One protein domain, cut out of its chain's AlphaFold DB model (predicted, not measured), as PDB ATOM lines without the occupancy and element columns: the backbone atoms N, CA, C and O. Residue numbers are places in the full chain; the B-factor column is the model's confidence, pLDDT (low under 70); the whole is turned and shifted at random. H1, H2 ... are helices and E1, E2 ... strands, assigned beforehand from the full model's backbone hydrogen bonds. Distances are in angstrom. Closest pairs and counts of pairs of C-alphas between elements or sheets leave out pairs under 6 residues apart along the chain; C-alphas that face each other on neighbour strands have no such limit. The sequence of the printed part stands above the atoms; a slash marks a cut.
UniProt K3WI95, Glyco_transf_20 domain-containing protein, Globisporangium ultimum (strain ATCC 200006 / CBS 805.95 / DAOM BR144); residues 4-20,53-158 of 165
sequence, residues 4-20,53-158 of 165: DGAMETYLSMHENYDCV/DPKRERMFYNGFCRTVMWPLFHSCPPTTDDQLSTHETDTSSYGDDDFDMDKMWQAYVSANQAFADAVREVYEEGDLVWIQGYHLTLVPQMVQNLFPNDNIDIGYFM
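Overview. This is residues 4 to 20 and 53 to 158 of the 165 residues of the protein "Glyco_transf_20 domain-containing protein" of Globisporangium ultimum (strain ATCC 200006 / CBS 805.95 / DAOM BR144) (UniProt K3WI95). A long helix, H5, is the spine of an elongated model: H2 crosses its first half, with the short H3 and H4 and the loop between them at that end, while H6 packs on its later half beside a small sheet of E1 and E2. H1 lies off to one side, and residues 11 to 18 stick out. The 123 printed residues, mostly helix by class, hold H1, H2, H3, H4, H5, E1, H6 and E2 in chain order, the strands parallel. The whole is only just loose, close to compact, with a radius of gyration of the C-alphas of 16.5 A and spans of 47 by 31 by 27 A.

Along the chain. H1, residues 4 to 16, begins with C-alpha 4 at (-26.536, -50.419, -5.263) and is 18.2 A long. H2, residues 54 to 73, is 25.3 A long, with a kink of 28 degrees near residue 67. H3 is residues 81 to 84 and H4 residues 96 to 99. H5, residues 101 to 122, is 32.2 A long. E1, residues 128 to 132, H6, residues 139 to 146, and E2, residues 153 to 157, follow; C-alpha 157 is at (-23.014, -52.621, -20.213).

Arrangement. H2 and H5 touch about perpendicular at 75 degrees, Phe 60 and Tyr 108 having the closest C-alphas, 4.6 A apart. H5 touches H6 at a steep tilt of 59 degrees, closest at C-alphas 116 and 143, 5.2 A. E1, H6 and E2 form a strand-helix-strand unit, two parallel strands joined through a helix, its crossover right-handed; N 131 and O 155 are 2.8 A apart. H1, H5 and H6 have every O i to N i+4 pair within hydrogen-bond range, H2 12 of 16; H3 and H4 are too short for one.

Size, cuts and confidence. Residues 21 to 52 are not printed, and C-alphas 20 and 53 are 22.4 A apart. The link from H3 to H4 is long. Residues 4 to 6 and 78 to 99 have pLDDT under 70.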
ATOM      1  N   ASP A   4     -25.653 -49.265  -5.407       59.97
ATOM      2  CA  ASP A   4     -26.536 -50.419  -5.263       59.97
ATOM      3  C   ASP A   4     -26.605 -51.276  -6.536       59.97
ATOM      4  O   ASP A   4     -26.465 -52.489  -6.452       59.97
ATOM      5  N   GLY A   5     -26.712 -50.680  -7.729       65.31
ATOM      6  CA  GLY A   5     -26.884 -51.460  -8.965       65.31
ATOM      7  C   GLY A   5     -25.645 -52.260  -9.393       65.31
ATOM      8  O   GLY A   5     -25.766 -53.387  -9.862       65.31
ATOM      9  N   ALA A   6     -24.442 -51.701  -9.227       69.06
ATOM     10  CA  ALA A   6     -23.205 -52.423  -9.540       69.06
ATOM     11  C   ALA A   6     -22.905 -53.495  -8.481       69.06
ATOM     12  O   ALA A   6     -22.420 -54.573  -8.818       69.06
ATOM     13  N   MET A   7     -23.241 -53.216  -7.217       72.62
ATOM     14  CA  MET A   7     -23.088 -54.163  -6.115       72.62
ATOM     15  C   MET A   7     -24.075 -55.335  -6.211       72.62
ATOM     16  O   MET A   7     -23.706 -56.470  -5.937       72.62
ATOM     17  N   GLU A   8     -25.313 -55.098  -6.647       79.69
ATOM     18  CA  GLU A   8     -26.279 -56.169  -6.926       79.69
ATOM     19  C   GLU A   8     -25.792 -57.087  -8.053       79.69
ATOM     20  O   GLU A   8     -25.860 -58.309  -7.915       79.69
ATOM     21  N   THR A   9     -25.235 -56.519  -9.132       78.62
ATOM     22  CA  THR A   9     -24.583 -57.311 -10.186       78.62
ATOM     23  C   THR A   9     -23.418 -58.119  -9.622       78.62
ATOM     24  O   THR A   9     -23.344 -59.312  -9.894       78.62
ATOM     25  N   TYR A  10     -22.541 -57.510  -8.815       79.25
ATOM     26  CA  TYR A  10     -21.437 -58.211  -8.149       79.25
ATOM     27  C   TYR A  10     -21.933 -59.424  -7.357       79.25
ATOM     28  O   TYR A  10     -21.503 -60.546  -7.618       79.25
ATOM     29  N   LEU A  11     -22.888 -59.216  -6.447       83.38
ATOM     30  CA  LEU A  11     -23.433 -60.278  -5.601       83.38
ATOM     31  C   LEU A  11     -24.074 -61.387  -6.440       83.38
ATOM     32  O   LEU A  11     -23.759 -62.561  -6.260       83.38
ATOM     33  N   SER A  12     -24.914 -61.023  -7.411       85.62
ATOM     34  CA  SER A  12     -25.570 -62.000  -8.281       85.62
ATOM     35  C   SER A  12     -24.574 -62.788  -9.130       85.62
ATOM     36  O   SER A  12     -24.817 -63.965  -9.392       85.62
ATOM     37  N   MET A  13     -23.493 -62.164  -9.605       86.62
ATOM     38  CA  MET A  13     -22.489 -62.847 -10.419       86.62
ATOM     39  C   MET A  13     -21.697 -63.842  -9.575       86.62
ATOM     40  O   MET A  13     -21.663 -65.014  -9.930       86.62
ATOM     41  N   HIS A  14     -21.183 -63.416  -8.418       85.50
ATOM     42  CA  HIS A  14     -20.435 -64.291  -7.508       85.50
ATOM     43  C   HIS A  14     -21.264 -65.455  -6.953       85.50
ATOM     44  O   HIS A  14     -20.717 -66.516  -6.663       85.50
ATOM     45  N   GLU A  15     -22.580 -65.285  -6.789       87.31
ATOM     46  CA  GLU A  15     -23.458 -66.365  -6.325       87.31
ATOM     47  C   GLU A  15     -23.731 -67.432  -7.395       87.31
ATOM     48  O   GLU A  15     -23.983 -68.588  -7.052       87.31
ATOM     49  N   ASN A  16     -23.728 -67.058  -8.679       90.31
ATOM     50  CA  ASN A  16     -24.241 -67.913  -9.757       90.31
ATOM     51  C   ASN A  16     -23.181 -68.344 -10.778       90.31
ATOM     52  O   ASN A  16     -23.438 -69.265 -11.558       90.31
ATOM     53  N   TYR A  17     -22.016 -67.702 -10.787       90.50
ATOM     54  CA  TYR A  17     -20.959 -67.920 -11.765       90.50
ATOM     55  C   TYR A  17     -19.596 -67.978 -11.081       90.50
ATOM     56  O   TYR A  17     -19.364 -67.330 -10.064       90.50
ATOM     57  N   ASP A  18     -18.687 -68.748 -11.673       91.62
ATOM     58  CA  ASP A  18     -17.270 -68.648 -11.349       91.62
ATOM     59  C   ASP A  18     -16.721 -67.417 -12.070       91.62
ATOM     60  O   ASP A  18     -16.645 -67.387 -13.300       91.62
ATOM     61  N   CYS A  19     -16.483 -66.347 -11.320       93.69
ATOM     62  CA  CYS A  19     -16.032 -65.085 -11.877       93.69
ATOM     63  C   CYS A  19     -15.053 -64.390 -10.944       93.69
ATOM     64  O   CYS A  19     -15.232 -64.392  -9.724       93.69
ATOM     65  N   VAL A  20     -14.075 -63.719 -11.549       95.81
ATOM     66  CA  VAL A  20     -13.196 -62.773 -10.867       95.81
ATOM     67  C   VAL A  20     -13.746 -61.364 -11.046       95.81
ATOM     68  O   VAL A  20     -13.997 -60.918 -12.168       95.81
ATOM     69  N   ASP A  53      -3.623 -44.268  -7.145       90.38
ATOM     70  CA  ASP A  53      -3.198 -43.271  -6.165       90.38
ATOM     71  C   ASP A  53      -4.336 -42.257  -5.913       90.38
ATOM     72  O   ASP A  53      -5.091 -41.952  -6.848       90.38
ATOM     73  N   PRO A  54      -4.459 -41.690  -4.698       88.69
ATOM     74  CA  PRO A  54      -5.608 -40.853  -4.339       88.69
ATOM     75  C   PRO A  54      -5.833 -39.668  -5.282       88.69
ATOM     76  O   PRO A  54      -6.969 -39.269  -5.547       88.69
ATOM     77  N   LYS A  55      -4.752 -39.096  -5.831       88.62
ATOM     78  CA  LYS A  55      -4.852 -37.994  -6.789       88.62
ATOM     79  C   LYS A  55      -5.440 -38.478  -8.113       88.62
ATOM     80  O   LYS A  55      -6.361 -37.845  -8.628       88.62
ATOM     81  N   ARG A  56      -4.938 -39.588  -8.659       90.06
ATOM     82  CA  ARG A  56      -5.462 -40.185  -9.893       90.06
ATOM     83  C   ARG A  56      -6.913 -40.602  -9.743       90.06
ATOM     84  O   ARG A  56      -7.700 -40.246 -10.610       90.06
ATOM     85  N   GLU A  57      -7.273 -41.287  -8.660       90.69
ATOM     86  CA  GLU A  57      -8.659 -41.682  -8.381       90.69
ATOM     87  C   GLU A  57      -9.585 -40.461  -8.364       90.69
ATOM     88  O   GLU A  57     -10.606 -40.427  -9.054       90.69
ATOM     89  N   ARG A  58      -9.174 -39.404  -7.655       88.62
ATOM     90  CA  ARG A  58      -9.913 -38.145  -7.582       88.62
ATOM     91  C   ARG A  58     -10.116 -37.503  -8.956       88.62
ATOM     92  O   ARG A  58     -11.235 -37.097  -9.269       88.62
ATOM     93  N   MET A  59      -9.064 -37.402  -9.771       90.38
ATOM     94  CA  MET A  59      -9.127 -36.775 -11.101       90.38
ATOM     95  C   MET A  59      -9.873 -37.637 -12.128       90.38
ATOM     96  O   MET A  59     -10.564 -37.104 -12.992       90.38
ATOM     97  N   PHE A  60      -9.771 -38.959 -12.013       92.69
ATOM     98  CA  PHE A  60     -10.511 -39.927 -12.815       92.69
ATOM     99  C   PHE A  60     -12.013 -39.863 -12.515       92.69
ATOM    100  O   PHE A  60     -12.812 -39.552 -13.399       92.69
ATOM    101  N   TYR A  61     -12.397 -40.149 -11.270       90.94
ATOM    102  CA  TYR A  61     -13.791 -40.363 -10.906       90.94
ATOM    103  C   TYR A  61     -14.533 -39.041 -10.694       90.94
ATOM    104  O   TYR A  61     -15.506 -38.744 -11.386       90.94
ATOM    105  N   ASN A  62     -14.068 -38.214  -9.756       86.06
ATOM    106  CA  ASN A  62     -14.745 -36.955  -9.446       86.06
ATOM    107  C   ASN A  62     -14.465 -35.884 -10.503       86.06
ATOM    108  O   ASN A  62     -15.365 -35.122 -10.838       86.06
ATOM    109  N   GLY A  63     -13.249 -35.858 -11.053       87.19
ATOM    110  CA  GLY A  63     -12.903 -34.998 -12.179       87.19
ATOM    111  C   GLY A  63     -13.638 -35.428 -13.448       87.19
ATOM    112  O   GLY A  63     -14.747 -34.977 -13.722       87.19
ATOM    113  N   PHE A  64     -13.059 -36.335 -14.228       90.44
ATOM    114  CA  PHE A  64     -13.573 -36.642 -15.563       90.44
ATOM    115  C   PHE A  64     -14.954 -37.321 -15.558       90.44
ATOM    116  O   PHE A  64     -15.877 -36.868 -16.241       90.44
ATOM    117  N   CYS A  65     -15.145 -38.395 -14.784       92.00
ATOM    118  CA  CYS A  65     -16.390 -39.162 -14.846       92.00
ATOM    119  C   CYS A  65     -17.602 -38.357 -14.359       92.00
ATOM    120  O   CYS A  65     -18.618 -38.313 -15.052       92.00
ATOM    121  N   ARG A  66     -17.533 -37.718 -13.187       87.19
ATOM    122  CA  ARG A  66     -18.677 -36.973 -12.630       87.19
ATOM    123  C   ARG A  66     -18.887 -35.602 -13.260       87.19
ATOM    124  O   ARG A  66     -20.036 -35.182 -13.355       87.19
ATOM    125  N   THR A  67     -17.821 -34.928 -13.681       83.94
ATOM    126  CA  THR A  67     -17.919 -33.545 -14.171       83.94
ATOM    127  C   THR A  67     -18.123 -33.479 -15.683       83.94
ATOM    128  O   THR A  67     -18.787 -32.570 -16.173       83.94
ATOM    129  N   VAL A  68     -17.602 -34.454 -16.437       87.44
ATOM    130  CA  VAL A  68     -17.664 -34.452 -17.909       87.44
ATOM    131  C   VAL A  68     -18.600 -35.536 -18.426       87.44
ATOM    132  O   VAL A  68     -19.566 -35.241 -19.128       87.44
ATOM    133  N   MET A  69     -18.337 -36.801 -18.085       90.94
ATOM    134  CA  MET A  69     -19.075 -37.917 -18.684       90.94
ATOM    135  C   MET A  69     -20.519 -37.970 -18.197       90.94
ATOM    136  O   MET A  69     -21.436 -38.099 -19.002       90.94
ATOM    137  N   TRP A  70     -20.734 -37.861 -16.887       90.19
ATOM    138  CA  TRP A  70     -22.065 -37.968 -16.306       90.19
ATOM    139  C   TRP A  70     -23.045 -36.932 -16.876       90.19
ATOM    140  O   TRP A  70     -24.101 -37.355 -17.357       90.19
ATOM    141  N   PRO A  71     -22.742 -35.618 -16.902       88.81
ATOM    142  CA  PRO A  71     -23.677 -34.634 -17.438       88.81
ATOM    143  C   PRO A  71     -23.896 -34.824 -18.945       88.81
ATOM    144  O   PRO A  71     -25.032 -34.742 -19.415       88.81
ATOM    145  N   LEU A  72     -22.847 -35.190 -19.693       88.75
ATOM    146  CA  LEU A  72     -22.945 -35.512 -21.119       88.75
ATOM    147  C   LEU A  72     -23.924 -36.667 -21.388       88.75
ATOM    148  O   LEU A  72     -24.829 -36.525 -22.213       88.75
ATOM    149  N   PHE A  73     -23.785 -37.787 -20.671       91.25
ATOM    150  CA  PHE A  73     -24.656 -38.955 -20.843       91.25
ATOM    151  C   PHE A  73     -26.112 -38.696 -20.432       91.25
ATOM    152  O   PHE A  73     -27.023 -39.349 -20.933       91.25
ATOM    153  N   HIS A  74     -26.346 -37.693 -19.584       88.44
ATOM    154  CA  HIS A  74     -27.682 -37.254 -19.178       88.44
ATOM    155  C   HIS A  74     -28.213 -36.079 -20.014       88.44
ATOM    156  O   HIS A  74     -29.174 -35.424 -19.610       88.44
ATOM    157  N   SER A  75     -27.600 -35.795 -21.171       86.94
ATOM    158  CA  SER A  75     -27.990 -34.693 -22.066       86.94
ATOM    159  C   SER A  75     -28.022 -33.321 -21.374       86.94
ATOM    160  O   SER A  75     -28.778 -32.431 -21.760       86.94
ATOM    161  N   CYS A  76     -27.170 -33.142 -20.367       85.12
ATOM    162  CA  CYS A  76     -26.948 -31.900 -19.640       85.12
ATOM    163  C   CYS A  76     -25.461 -31.517 -19.753       85.12
ATOM    164  O   CYS A  76     -24.760 -31.496 -18.747       85.12
ATOM    165  N   PRO A  77     -24.921 -31.310 -20.972       74.94
ATOM    166  CA  PRO A  77     -23.497 -31.052 -21.136       74.94
ATOM    167  C   PRO A  77     -23.103 -29.744 -20.431       74.94
ATOM    168  O   PRO A  77     -23.870 -28.777 -20.488       74.94
ATOM    169  N   PRO A  78     -21.913 -29.678 -19.809       66.50
ATOM    170  CA  PRO A  78     -21.421 -28.436 -19.233       66.50
ATOM    171  C   PRO A  78     -21.282 -27.392 -20.348       66.50
ATOM    172  O   PRO A  78     -20.649 -27.636 -21.374       66.50
ATOM    173  N   THR A  79     -21.924 -26.233 -20.183       62.16
ATOM    174  CA  THR A  79     -22.001 -25.209 -21.241       62.16
ATOM    175  C   THR A  79     -20.878 -24.173 -21.186       62.16
ATOM    176  O   THR A  79     -20.737 -23.383 -22.117       62.16
ATOM    177  N   THR A  80     -20.094 -24.150 -20.106       60.53
ATOM    178  CA  THR A  80     -18.944 -23.256 -19.893       60.53
ATOM    179  C   THR A  80     -17.920 -23.930 -18.979       60.53
ATOM    180  O   THR A  80     -18.297 -24.786 -18.181       60.53
ATOM    181  N   ASP A  81     -16.656 -23.500 -19.022       57.78
ATOM    182  CA  ASP A  81     -15.614 -23.984 -18.098       57.78
ATOM    183  C   ASP A  81     -16.005 -23.751 -16.621       57.78
ATOM    184  O   ASP A  81     -15.792 -24.613 -15.774       57.78
ATOM    185  N   ASP A  82     -16.720 -22.657 -16.327       55.22
ATOM    186  CA  ASP A  82     -17.304 -22.369 -15.002       55.22
ATOM    187  C   ASP A  82     -18.357 -23.402 -14.537       55.22
ATOM    188  O   ASP A  82     -18.657 -23.509 -13.349       55.22
ATOM    189  N   GLN A  83     -18.959 -24.170 -15.453       56.97
ATOM    190  CA  GLN A  83     -19.925 -25.221 -15.100       56.97
ATOM    191  C   GLN A  83     -19.231 -26.523 -14.673       56.97
ATOM    192  O   GLN A  83     -19.847 -27.355 -14.010       56.97
ATOM    193  N   LEU A  84     -17.940 -26.689 -14.995       59.12
ATOM    194  CA  LEU A  84     -17.148 -27.835 -14.542       59.12
ATOM    195  C   LEU A  84     -16.824 -27.732 -13.037       59.12
ATOM    196  O   LEU A  84     -16.746 -28.745 -12.353       59.12
ATOM    197  N   SER A  85     -16.697 -26.524 -12.483       54.19
ATOM    198  CA  SER A  85     -16.378 -26.315 -11.059       54.19
ATOM    199  C   SER A  85     -17.603 -26.257 -10.130       54.19
ATOM    200  O   SER A  85     -17.443 -26.251  -8.910       54.19
ATOM    201  N   THR A  86     -18.824 -26.207 -10.681       51.22
ATOM    202  CA  THR A  86     -20.064 -25.903  -9.931       51.22
ATOM    203  C   THR A  86     -21.041 -27.069  -9.795       51.22
ATOM    204  O   THR A  86     -22.020 -26.950  -9.052       51.22
ATOM    205  N   HIS A  87     -20.796 -28.211 -10.447       51.28
ATOM    206  CA  HIS A  87     -21.564 -29.420 -10.151       51.28
ATOM    207  C   HIS A  87     -21.302 -29.842  -8.705       51.28
ATOM    208  O   HIS A  87     -20.139 -29.971  -8.337       51.28
ATOM    209  N   GLU A  88     -22.382 -30.057  -7.933       48.22
ATOM    210  CA  GLU A  88     -22.486 -30.472  -6.515       48.22
ATOM    211  C   GLU A  88     -21.554 -31.632  -6.112       48.22
ATOM    212  O   GLU A  88     -21.937 -32.763  -5.789       48.22
ATOM    213  N   THR A  89     -20.273 -31.351  -6.161       51.97
ATOM    214  CA  THR A  89     -19.178 -32.132  -5.650       51.97
ATOM    215  C   THR A  89     -18.637 -31.277  -4.524       51.97
ATOM    216  O   THR A  89     -18.504 -30.064  -4.666       51.97
ATOM    217  N   ASP A  90     -18.459 -31.873  -3.352       51.81
ATOM    218  CA  ASP A  90     -17.863 -31.186  -2.214       51.81
ATOM    219  C   ASP A  90     -16.385 -30.923  -2.547       51.81
ATOM    220  O   ASP A  90     -15.487 -31.715  -2.256       51.81
ATOM    221  N   THR A  91     -16.153 -29.851  -3.307       54.75
ATOM    222  CA  THR A  91     -14.865 -29.493  -3.909       54.75
ATOM    223  C   THR A  91     -13.997 -28.700  -2.957       54.75
ATOM    224  O   THR A  91     -12.905 -28.277  -3.322       54.75
ATOM    225  N   SER A  92     -14.418 -28.555  -1.697       54.53
ATOM    226  CA  SER A  92     -13.655 -27.857  -0.661       54.53
ATOM    227  C   SER A  92     -12.269 -28.469  -0.405       54.53
ATOM    228  O   SER A  92     -11.446 -27.855   0.266       54.53
ATOM    229  N   SER A  93     -12.017 -29.683  -0.911       55.59
ATOM    230  CA  SER A  93     -10.737 -30.401  -0.856       55.59
ATOM    231  C   SER A  93      -9.914 -30.361  -2.161       55.59
ATOM    232  O   SER A  93      -8.857 -30.996  -2.235       55.59
ATOM    233  N   TYR A  94     -10.376 -29.638  -3.185       59.66
ATOM    234  CA  TYR A  94      -9.771 -29.569  -4.518       59.66
ATOM    235  C   TYR A  94      -9.055 -28.228  -4.695       59.66
ATOM    236  O   TYR A  94      -9.576 -27.183  -4.311       59.66
ATOM    237  N   GLY A  95      -7.845 -28.258  -5.250       60.31
ATOM    238  CA  GLY A  95      -7.122 -27.047  -5.643       60.31
ATOM    239  C   GLY A  95      -7.487 -26.612  -7.064       60.31
ATOM    240  O   GLY A  95      -7.991 -27.415  -7.845       60.31
ATOM    241  N   ASP A  96      -7.166 -25.367  -7.427       60.12
ATOM    242  CA  ASP A  96      -7.414 -24.817  -8.774       60.12
ATOM    243  C   ASP A  96      -6.830 -25.702  -9.901       60.12
ATOM    244  O   ASP A  96      -7.404 -25.815 -10.981       60.12
ATOM    245  N   ASP A  97      -5.718 -26.398  -9.631       64.44
ATOM    246  CA  ASP A  97      -5.053 -27.319 -10.563       64.44
ATOM    247  C   ASP A  97      -5.797 -28.647 -10.814       64.44
ATOM    248  O   ASP A  97      -5.409 -29.392 -11.723       64.44
ATOM    249  N   ASP A  98      -6.815 -28.977 -10.011       63.62
ATOM    250  CA  ASP A  98      -7.549 -30.248 -10.082       63.62
ATOM    251  C   ASP A  98      -8.676 -30.250 -11.132       63.62
ATOM    252  O   ASP A  98      -9.181 -31.320 -11.469       63.62
ATOM    253  N   PHE A  99      -9.025 -29.082 -11.691       69.25
ATOM    254  CA  PHE A  99     -10.037 -28.912 -12.751       69.25
ATOM    255  C   PHE A  99      -9.442 -28.724 -14.154       69.25
ATOM    256  O   PHE A  99     -10.117 -28.297 -15.088       69.25
ATOM    257  N   ASP A 100      -8.171 -29.072 -14.324       83.44
ATOM    258  CA  ASP A 100      -7.508 -29.099 -15.624       83.44
ATOM    259  C   ASP A 100      -8.027 -30.279 -16.468       83.44
ATOM    260  O   ASP A 100      -7.813 -31.448 -16.134       83.44
ATOM    261  N   MET A 101      -8.718 -29.967 -17.571       84.62
ATOM    262  CA  MET A 101      -9.332 -30.954 -18.468       84.62
ATOM    263  C   MET A 101      -8.334 -31.962 -19.041       84.62
ATOM    264  O   MET A 101      -8.656 -33.151 -19.118       84.62
ATOM    265  N   ASP A 102      -7.126 -31.523 -19.402       89.81
ATOM    266  CA  ASP A 102      -6.107 -32.407 -19.966       89.81
ATOM    267  C   ASP A 102      -5.604 -33.381 -18.900       89.81
ATOM    268  O   ASP A 102      -5.479 -34.583 -19.158       89.81
ATOM    269  N   LYS A 103      -5.375 -32.899 -17.673       90.62
ATOM    270  CA  LYS A 103      -4.963 -33.767 -16.561       90.62
ATOM    271  C   LYS A 103      -6.079 -34.737 -16.153       90.62
ATOM    272  O   LYS A 103      -5.790 -35.899 -15.872       90.62
ATOM    273  N   MET A 104      -7.341 -34.297 -16.136       91.81
ATOM    274  CA  MET A 104      -8.493 -35.167 -15.852       91.81
ATOM    275  C   MET A 104      -8.640 -36.263 -16.912       91.81
ATOM    276  O   MET A 104      -8.811 -37.434 -16.572       91.81
ATOM    277  N   TRP A 105      -8.503 -35.913 -18.195       94.38
ATOM    278  CA  TRP A 105      -8.501 -36.887 -19.285       94.38
ATOM    279  C   TRP A 105      -7.338 -37.879 -19.172       94.38
ATOM    280  O   TRP A 105      -7.540 -39.086 -19.294       94.38
ATOM    281  N   GLN A 106      -6.124 -37.407 -18.877       96.25
ATOM    282  CA  GLN A 106      -4.968 -38.286 -18.665       96.25
ATOM    283  C   GLN A 106      -5.183 -39.248 -17.491       96.25
ATOM    284  O   GLN A 106      -4.865 -40.432 -17.611       96.25
ATOM    285  N   ALA A 107      -5.759 -38.775 -16.381       95.69
ATOM    286  CA  ALA A 107      -6.125 -39.628 -15.254       95.69
ATOM    287  C   ALA A 107      -7.178 -40.673 -15.653       95.69
ATOM    288  O   ALA A 107      -7.046 -41.837 -15.277       95.69
ATOM    289  N   TYR A 108      -8.168 -40.293 -16.467       97.38
ATOM    290  CA  TYR A 108      -9.184 -41.204 -16.994       97.38
ATOM    291  C   TYR A 108      -8.600 -42.316 -17.869       97.38
ATOM    292  O   TYR A 108      -8.878 -43.497 -17.642       97.38
ATOM    293  N   VAL A 109      -7.737 -41.953 -18.821       98.38
ATOM    294  CA  VAL A 109      -7.023 -42.911 -19.676       98.38
ATOM    295  C   VAL A 109      -6.129 -43.823 -18.836       98.38
ATOM    296  O   VAL A 109      -6.159 -45.038 -19.012       98.38
ATOM    297  N   SER A 110      -5.366 -43.261 -17.893       98.12
ATOM    298  CA  SER A 110      -4.466 -44.033 -17.031       98.12
ATOM    299  C   SER A 110      -5.214 -45.003 -16.114       98.12
ATOM    300  O   SER A 110      -4.759 -46.131 -15.940       98.12
ATOM    301  N   ALA A 111      -6.357 -44.599 -15.554       97.88
ATOM    302  CA  ALA A 111      -7.200 -45.486 -14.761       97.88
ATOM    303  C   ALA A 111      -7.751 -46.630 -15.625       97.88
ATOM    304  O   ALA A 111      -7.588 -47.788 -15.261       97.88
ATOM    305  N   ASN A 112      -8.311 -46.333 -16.805       98.62
ATOM    306  CA  ASN A 112      -8.801 -47.365 -17.729       98.62
ATOM    307  C   ASN A 112      -7.690 -48.348 -18.141       98.62
ATOM    308  O   ASN A 112      -7.937 -49.551 -18.203       98.62
ATOM    309  N   GLN A 113      -6.463 -47.862 -18.361       98.62
ATOM    310  CA  GLN A 113      -5.326 -48.735 -18.655       98.62
ATOM    311  C   GLN A 113      -4.996 -49.650 -17.470       98.62
ATOM    312  O   GLN A 113      -4.776 -50.834 -17.687       98.62
ATOM    313  N   ALA A 114      -5.035 -49.151 -16.229       98.19
ATOM    314  CA  ALA A 114      -4.810 -49.979 -15.041       98.19
ATOM    315  C   ALA A 114      -5.860 -51.099 -14.901       98.19
ATOM    316  O   ALA A 114      -5.518 -52.217 -14.526       98.19
ATOM    317  N   PHE A 115      -7.121 -50.829 -15.255       98.56
ATOM    318  CA  PHE A 115      -8.158 -51.863 -15.327       98.56
ATOM    319  C   PHE A 115      -7.894 -52.881 -16.446       98.56
ATOM    320  O   PHE A 115      -8.044 -54.076 -16.222       98.56
ATOM    321  N   ALA A 116      -7.477 -52.437 -17.635       98.56
ATOM    322  CA  ALA A 116      -7.129 -53.348 -18.729       98.56
ATOM    323  C   ALA A 116      -5.901 -54.217 -18.397       98.56
ATOM    324  O   ALA A 116      -5.883 -55.407 -18.708       98.56
ATOM    325  N   ASP A 117      -4.902 -53.645 -17.726       98.44
ATOM    326  CA  ASP A 117      -3.729 -54.377 -17.251       98.44
ATOM    327  C   ASP A 117      -4.129 -55.432 -16.211       98.44
ATOM    328  O   ASP A 117      -3.661 -56.564 -16.302       98.44
ATOM    329  N   ALA A 118      -5.046 -55.101 -15.293       98.25
ATOM    330  CA  ALA A 118      -5.594 -56.054 -14.329       98.25
ATOM    331  C   ALA A 118      -6.361 -57.200 -15.004       98.25
ATOM    332  O   ALA A 118      -6.186 -58.347 -14.609       98.25
ATOM    333  N   VAL A 119      -7.143 -56.926 -16.060       98.06
ATOM    334  CA  VAL A 119      -7.770 -57.986 -16.875       98.06
ATOM    335  C   VAL A 119      -6.703 -58.935 -17.412       98.06
ATOM    336  O   VAL A 119      -6.837 -60.142 -17.271       98.06
ATOM    337  N   ARG A 120      -5.608 -58.407 -17.972       97.44
ATOM    338  CA  ARG A 120      -4.518 -59.243 -18.495       97.44
ATOM    339  C   ARG A 120      -3.843 -60.106 -17.426       97.44
ATOM    340  O   ARG A 120      -3.326 -61.164 -17.758       97.44
ATOM    341  N   GLU A 121      -3.811 -59.650 -16.177       97.19
ATOM    342  CA  GLU A 121      -3.197 -60.390 -15.069       97.19
ATOM    343  C   GLU A 121      -4.018 -61.611 -14.628       97.19
ATOM    344  O   GLU A 121      -3.425 -62.544 -14.088       97.19
ATOM    345  N   VAL A 122      -5.336 -61.626 -14.860       96.62
ATOM    346  CA  VAL A 122      -6.230 -62.705 -14.389       96.62
ATOM    347  C   VAL A 122      -6.963 -63.464 -15.490       96.62
ATOM    348  O   VAL A 122      -7.560 -64.490 -15.200       96.62
ATOM    349  N   TYR A 123      -6.951 -62.964 -16.723       96.62
ATOM    350  CA  TYR A 123      -7.657 -63.581 -17.843       96.62
ATOM    351  C   TYR A 123      -7.094 -64.964 -18.188       96.62
ATOM    352  O   TYR A 123      -5.886 -65.119 -18.403       96.62
ATOM    353  N   GLU A 124      -7.992 -65.931 -18.350       94.19
ATOM    354  CA  GLU A 124      -7.717 -67.252 -18.902       94.19
ATOM    355  C   GLU A 124      -8.359 -67.419 -20.293       94.19
ATOM    356  O   GLU A 124      -9.337 -66.763 -20.657       94.19
ATOM    357  N   GLU A 125      -7.784 -68.290 -21.130       93.50
ATOM    358  CA  GLU A 125      -8.290 -68.516 -22.488       93.50
ATOM    359  C   GLU A 125      -9.743 -69.018 -22.460       93.50
ATOM    360  O   GLU A 125     -10.030 -70.104 -21.956       93.50
ATOM    361  N   GLY A 126     -10.645 -68.249 -23.075       92.06
ATOM    362  CA  GLY A 126     -12.072 -68.564 -23.140       92.06
ATOM    363  C   GLY A 126     -12.932 -67.798 -22.134       92.06
ATOM    364  O   GLY A 126     -14.156 -67.947 -22.174       92.06
ATOM    365  N   ASP A 127     -12.332 -66.962 -21.284       95.38
ATOM    366  CA  ASP A 127     -13.077 -66.092 -20.378       95.38
ATOM    367  C   ASP A 127     -13.881 -65.018 -21.124       95.38
ATOM    368  O   ASP A 127     -13.459 -64.451 -22.137       95.38
ATOM    369  N   LEU A 128     -15.039 -64.676 -20.553       95.69
ATOM    370  CA  LEU A 128     -15.813 -63.498 -20.936       95.69
ATOM    371  C   LEU A 128     -15.401 -62.308 -20.064       95.69
ATOM    372  O   LEU A 128     -15.672 -62.281 -18.863       95.69
ATOM    373  N   VAL A 129     -14.860 -61.260 -20.682       97.50
ATOM    374  CA  VAL A 129     -14.596 -59.989 -19.997       97.50
ATOM    375  C   VAL A 129     -15.841 -59.109 -20.062       97.50
ATOM    376  O   VAL A 129     -16.177 -58.558 -21.111       97.50
ATOM    377  N   TRP A 130     -16.540 -58.944 -18.937       96.44
ATOM    378  CA  TRP A 130     -17.762 -58.135 -18.871       96.44
ATOM    379  C   TRP A 130     -17.549 -56.805 -18.138       96.44
ATOM    380  O   TRP A 130     -17.441 -56.742 -16.917       96.44
ATOM    381  N   ILE A 131     -17.523 -55.714 -18.899       96.56
ATOM    382  CA  ILE A 131     -17.220 -54.365 -18.415       96.56
ATOM    383  C   ILE A 131     -18.514 -53.618 -18.069       96.56
ATOM    384  O   ILE A 131     -19.465 -53.595 -18.855       96.56
ATOM    385  N   GLN A 132     -18.530 -52.973 -16.900       94.06
ATOM    386  CA  GLN A 132     -19.714 -52.333 -16.325       94.06
ATOM    387  C   GLN A 132     -19.515 -50.823 -16.129       94.06
ATOM    388  O   GLN A 132     -18.578 -50.364 -15.474       94.06
ATOM    389  N   GLY A 133     -20.458 -50.038 -16.641       92.88
ATOM    390  CA  GLY A 133     -20.579 -48.612 -16.374       92.88
ATOM    391  C   GLY A 133     -19.752 -47.693 -17.273       92.88
ATOM    392  O   GLY A 133     -18.853 -48.081 -18.019       92.88
ATOM    393  N   TYR A 134     -20.092 -46.410 -17.194       93.75
ATOM    394  CA  TYR A 134     -19.510 -45.366 -18.035       93.75
ATOM    395  C   TYR A 134     -18.077 -44.985 -17.629       93.75
ATOM    396  O   TYR A 134     -17.394 -44.326 -18.395       93.75
ATOM    397  N   HIS A 135     -17.596 -45.399 -16.457       95.75
ATOM    398  CA  HIS A 135     -16.240 -45.091 -15.987       95.75
ATOM    399  C   HIS A 135     -15.142 -45.823 -16.781       95.75
ATOM    400  O   HIS A 135     -13.984 -45.416 -16.757       95.75
ATOM    401  N   LEU A 136     -15.502 -46.917 -17.459       97.31
ATOM    402  CA  LEU A 136     -14.568 -47.861 -18.073       97.31
ATOM    403  C   LEU A 136     -14.753 -47.967 -19.596       97.31
ATOM    404  O   LEU A 136     -14.585 -49.037 -20.178       97.31
ATOM    405  N   THR A 137     -15.143 -46.878 -20.272       97.31
ATOM    406  CA  THR A 137     -15.466 -46.934 -21.714       97.31
ATOM    407  C   THR A 137     -14.263 -47.216 -22.614       97.31
ATOM    408  O   THR A 137     -14.465 -47.604 -23.763       97.31
ATOM    409  N   LEU A 138     -13.025 -47.033 -22.136       98.50
ATOM    410  CA  LEU A 138     -11.816 -47.306 -22.927       98.50
ATOM    411  C   LEU A 138     -11.299 -48.735 -22.737       98.50
ATOM    412  O   LEU A 138     -10.584 -49.240 -23.606       98.50
ATOM    413  N   VAL A 139     -11.687 -49.396 -21.640       98.56
ATOM    414  CA  VAL A 139     -11.242 -50.753 -21.301       98.56
ATOM    415  C   VAL A 139     -11.478 -51.761 -22.433       98.56
ATOM    416  O   VAL A 139     -10.535 -52.495 -22.713       98.56
ATOM    417  N   PRO A 140     -12.622 -51.793 -23.158       97.94
ATOM    418  CA  PRO A 140     -12.824 -52.785 -24.218       97.94
ATOM    419  C   PRO A 140     -11.716 -52.755 -25.281       97.94
ATOM    420  O   PRO A 140     -11.129 -53.783 -25.607       97.94
ATOM    421  N   GLN A 141     -11.378 -51.560 -25.779       97.81
ATOM    422  CA  GLN A 141     -10.335 -51.402 -26.793       97.81
ATOM    423  C   GLN A 141      -8.940 -51.675 -26.221       97.81
ATOM    424  O   GLN A 141      -8.097 -52.256 -26.902       97.81
ATOM    425  N   MET A 142      -8.680 -51.249 -24.982       98.50
ATOM    426  CA  MET A 142      -7.396 -51.479 -24.320       98.50
ATOM    427  C   MET A 142      -7.145 -52.971 -24.091       98.50
ATOM    428  O   MET A 142      -6.055 -53.442 -24.392       98.50
ATOM    429  N   VAL A 143      -8.159 -53.722 -23.656       98.12
ATOM    430  CA  VAL A 143      -8.093 -55.180 -23.500       98.12
ATOM    431  C   VAL A 143      -7.818 -55.852 -24.846       98.12
ATOM    432  O   VAL A 143      -6.857 -56.604 -24.951       98.12
ATOM    433  N   GLN A 144      -8.550 -55.514 -25.914       95.94
ATOM    434  CA  GLN A 144      -8.270 -56.069 -27.252       95.94
ATOM    435  C   GLN A 144      -6.824 -55.823 -27.707       95.94
ATOM    436  O   GLN A 144      -6.193 -56.702 -28.287       95.94
ATOM    437  N   ASN A 145      -6.270 -54.644 -27.414       96.88
ATOM    438  CA  ASN A 145      -4.889 -54.317 -27.769       96.88
ATOM    439  C   ASN A 145      -3.853 -55.128 -26.972       96.88
ATOM    440  O   ASN A 145      -2.740 -55.327 -27.459       96.88
ATOM    441  N   LEU A 146      -4.191 -55.571 -25.756       96.69
ATOM    442  CA  LEU A 146      -3.337 -56.432 -24.934       96.69
ATOM    443  C   LEU A 146      -3.329 -57.889 -25.425       96.69
ATOM    444  O   LEU A 146      -2.348 -58.589 -25.179       96.69
ATOM    445  N   PHE A 147      -4.358 -58.306 -26.169       94.75
ATOM    446  CA  PHE A 147      -4.544 -59.663 -26.697       94.75
ATOM    447  C   PHE A 147      -4.648 -59.689 -28.238       94.75
ATOM    448  O   PHE A 147      -5.649 -60.136 -28.794       94.75
ATOM    449  N   PRO A 148      -3.625 -59.230 -28.987       91.06
ATOM    450  CA  PRO A 148      -3.734 -59.032 -30.438       91.06
ATOM    451  C   PRO A 148      -3.867 -60.326 -31.259       91.06
ATOM    452  O   PRO A 148      -4.189 -60.255 -32.445       91.06
ATOM    453  N   ASN A 149      -3.573 -61.486 -30.665       90.00
ATOM    454  CA  ASN A 149      -3.611 -62.787 -31.338       90.00
ATOM    455  C   ASN A 149      -4.734 -63.699 -30.828       90.00
ATOM    456  O   ASN A 149      -4.924 -64.772 -31.400       90.00
ATOM    457  N   ASP A 150      -5.468 -63.273 -29.800       88.31
ATOM    458  CA  ASP A 150      -6.480 -64.093 -29.146       88.31
ATOM    459  C   ASP A 150      -7.870 -63.551 -29.471       88.31
ATOM    460  O   ASP A 150      -8.081 -62.346 -29.629       88.31
ATOM    461  N   ASN A 151      -8.843 -64.451 -29.587       88.06
ATOM    462  CA  ASN A 151     -10.233 -64.059 -29.759       88.06
ATOM    463  C   ASN A 151     -10.877 -63.901 -28.382       88.06
ATOM    464  O   ASN A 151     -11.444 -64.854 -27.854       88.06
ATOM    465  N   ILE A 152     -10.737 -62.709 -27.805       94.56
ATOM    466  CA  ILE A 152     -11.293 -62.371 -26.494       94.56
ATOM    467  C   ILE A 152     -12.765 -61.958 -26.607       94.56
ATOM    468  O   ILE A 152     -13.115 -61.045 -27.364       94.56
ATOM    469  N   ASP A 153     -13.630 -62.611 -25.833       96.25
ATOM    470  CA  ASP A 153     -15.040 -62.243 -25.744       96.25
ATOM    471  C   ASP A 153     -15.207 -61.089 -24.749       96.25
ATOM    472  O   ASP A 153     -14.849 -61.189 -23.575       96.25
ATOM    473  N   ILE A 154     -15.749 -59.962 -25.224       97.56
ATOM    474  CA  ILE A 154     -15.931 -58.750 -24.416       97.56
ATOM    475  C   ILE A 154     -17.393 -58.308 -24.449       97.56
ATOM    476  O   ILE A 154     -17.939 -57.977 -25.504       97.56
ATOM    477  N   GLY A 155     -18.008 -58.236 -23.271       96.62
ATOM    478  CA  GLY A 155     -19.299 -57.595 -23.040       96.62
ATOM    479  C   GLY A 155     -19.125 -56.196 -22.446       96.62
ATOM    480  O   GLY A 155     -18.247 -55.968 -21.619       96.62
ATOM    481  N   TYR A 156     -19.990 -55.254 -22.822       95.75
ATOM    482  CA  TYR A 156     -20.031 -53.915 -22.228       95.75
ATOM    483  C   TYR A 156     -21.469 -53.535 -21.887       95.75
ATOM    484  O   TYR A 156     -22.359 -53.641 -22.735       95.75
ATOM    485  N   PHE A 157     -21.703 -53.079 -20.659       93.69
ATOM    486  CA  PHE A 157     -23.014 -52.621 -20.213       93.69
ATOM    487  C   PHE A 157     -22.927 -51.236 -19.573       93.69
ATOM    488  O   PHE A 157     -22.105 -50.977 -18.697       93.69
ATOM    489  N   MET A 158     -23.801 -50.326 -20.006       91.44
ATOM    490  CA  MET A 158     -23.876 -48.960 -19.495       91.44
ATOM    491  C   MET A 158     -25.129 -48.806 -18.628       91.44
ATOM    492  O   MET A 158     -26.246 -48.932 -19.116       91.44
TER     493      MET A 158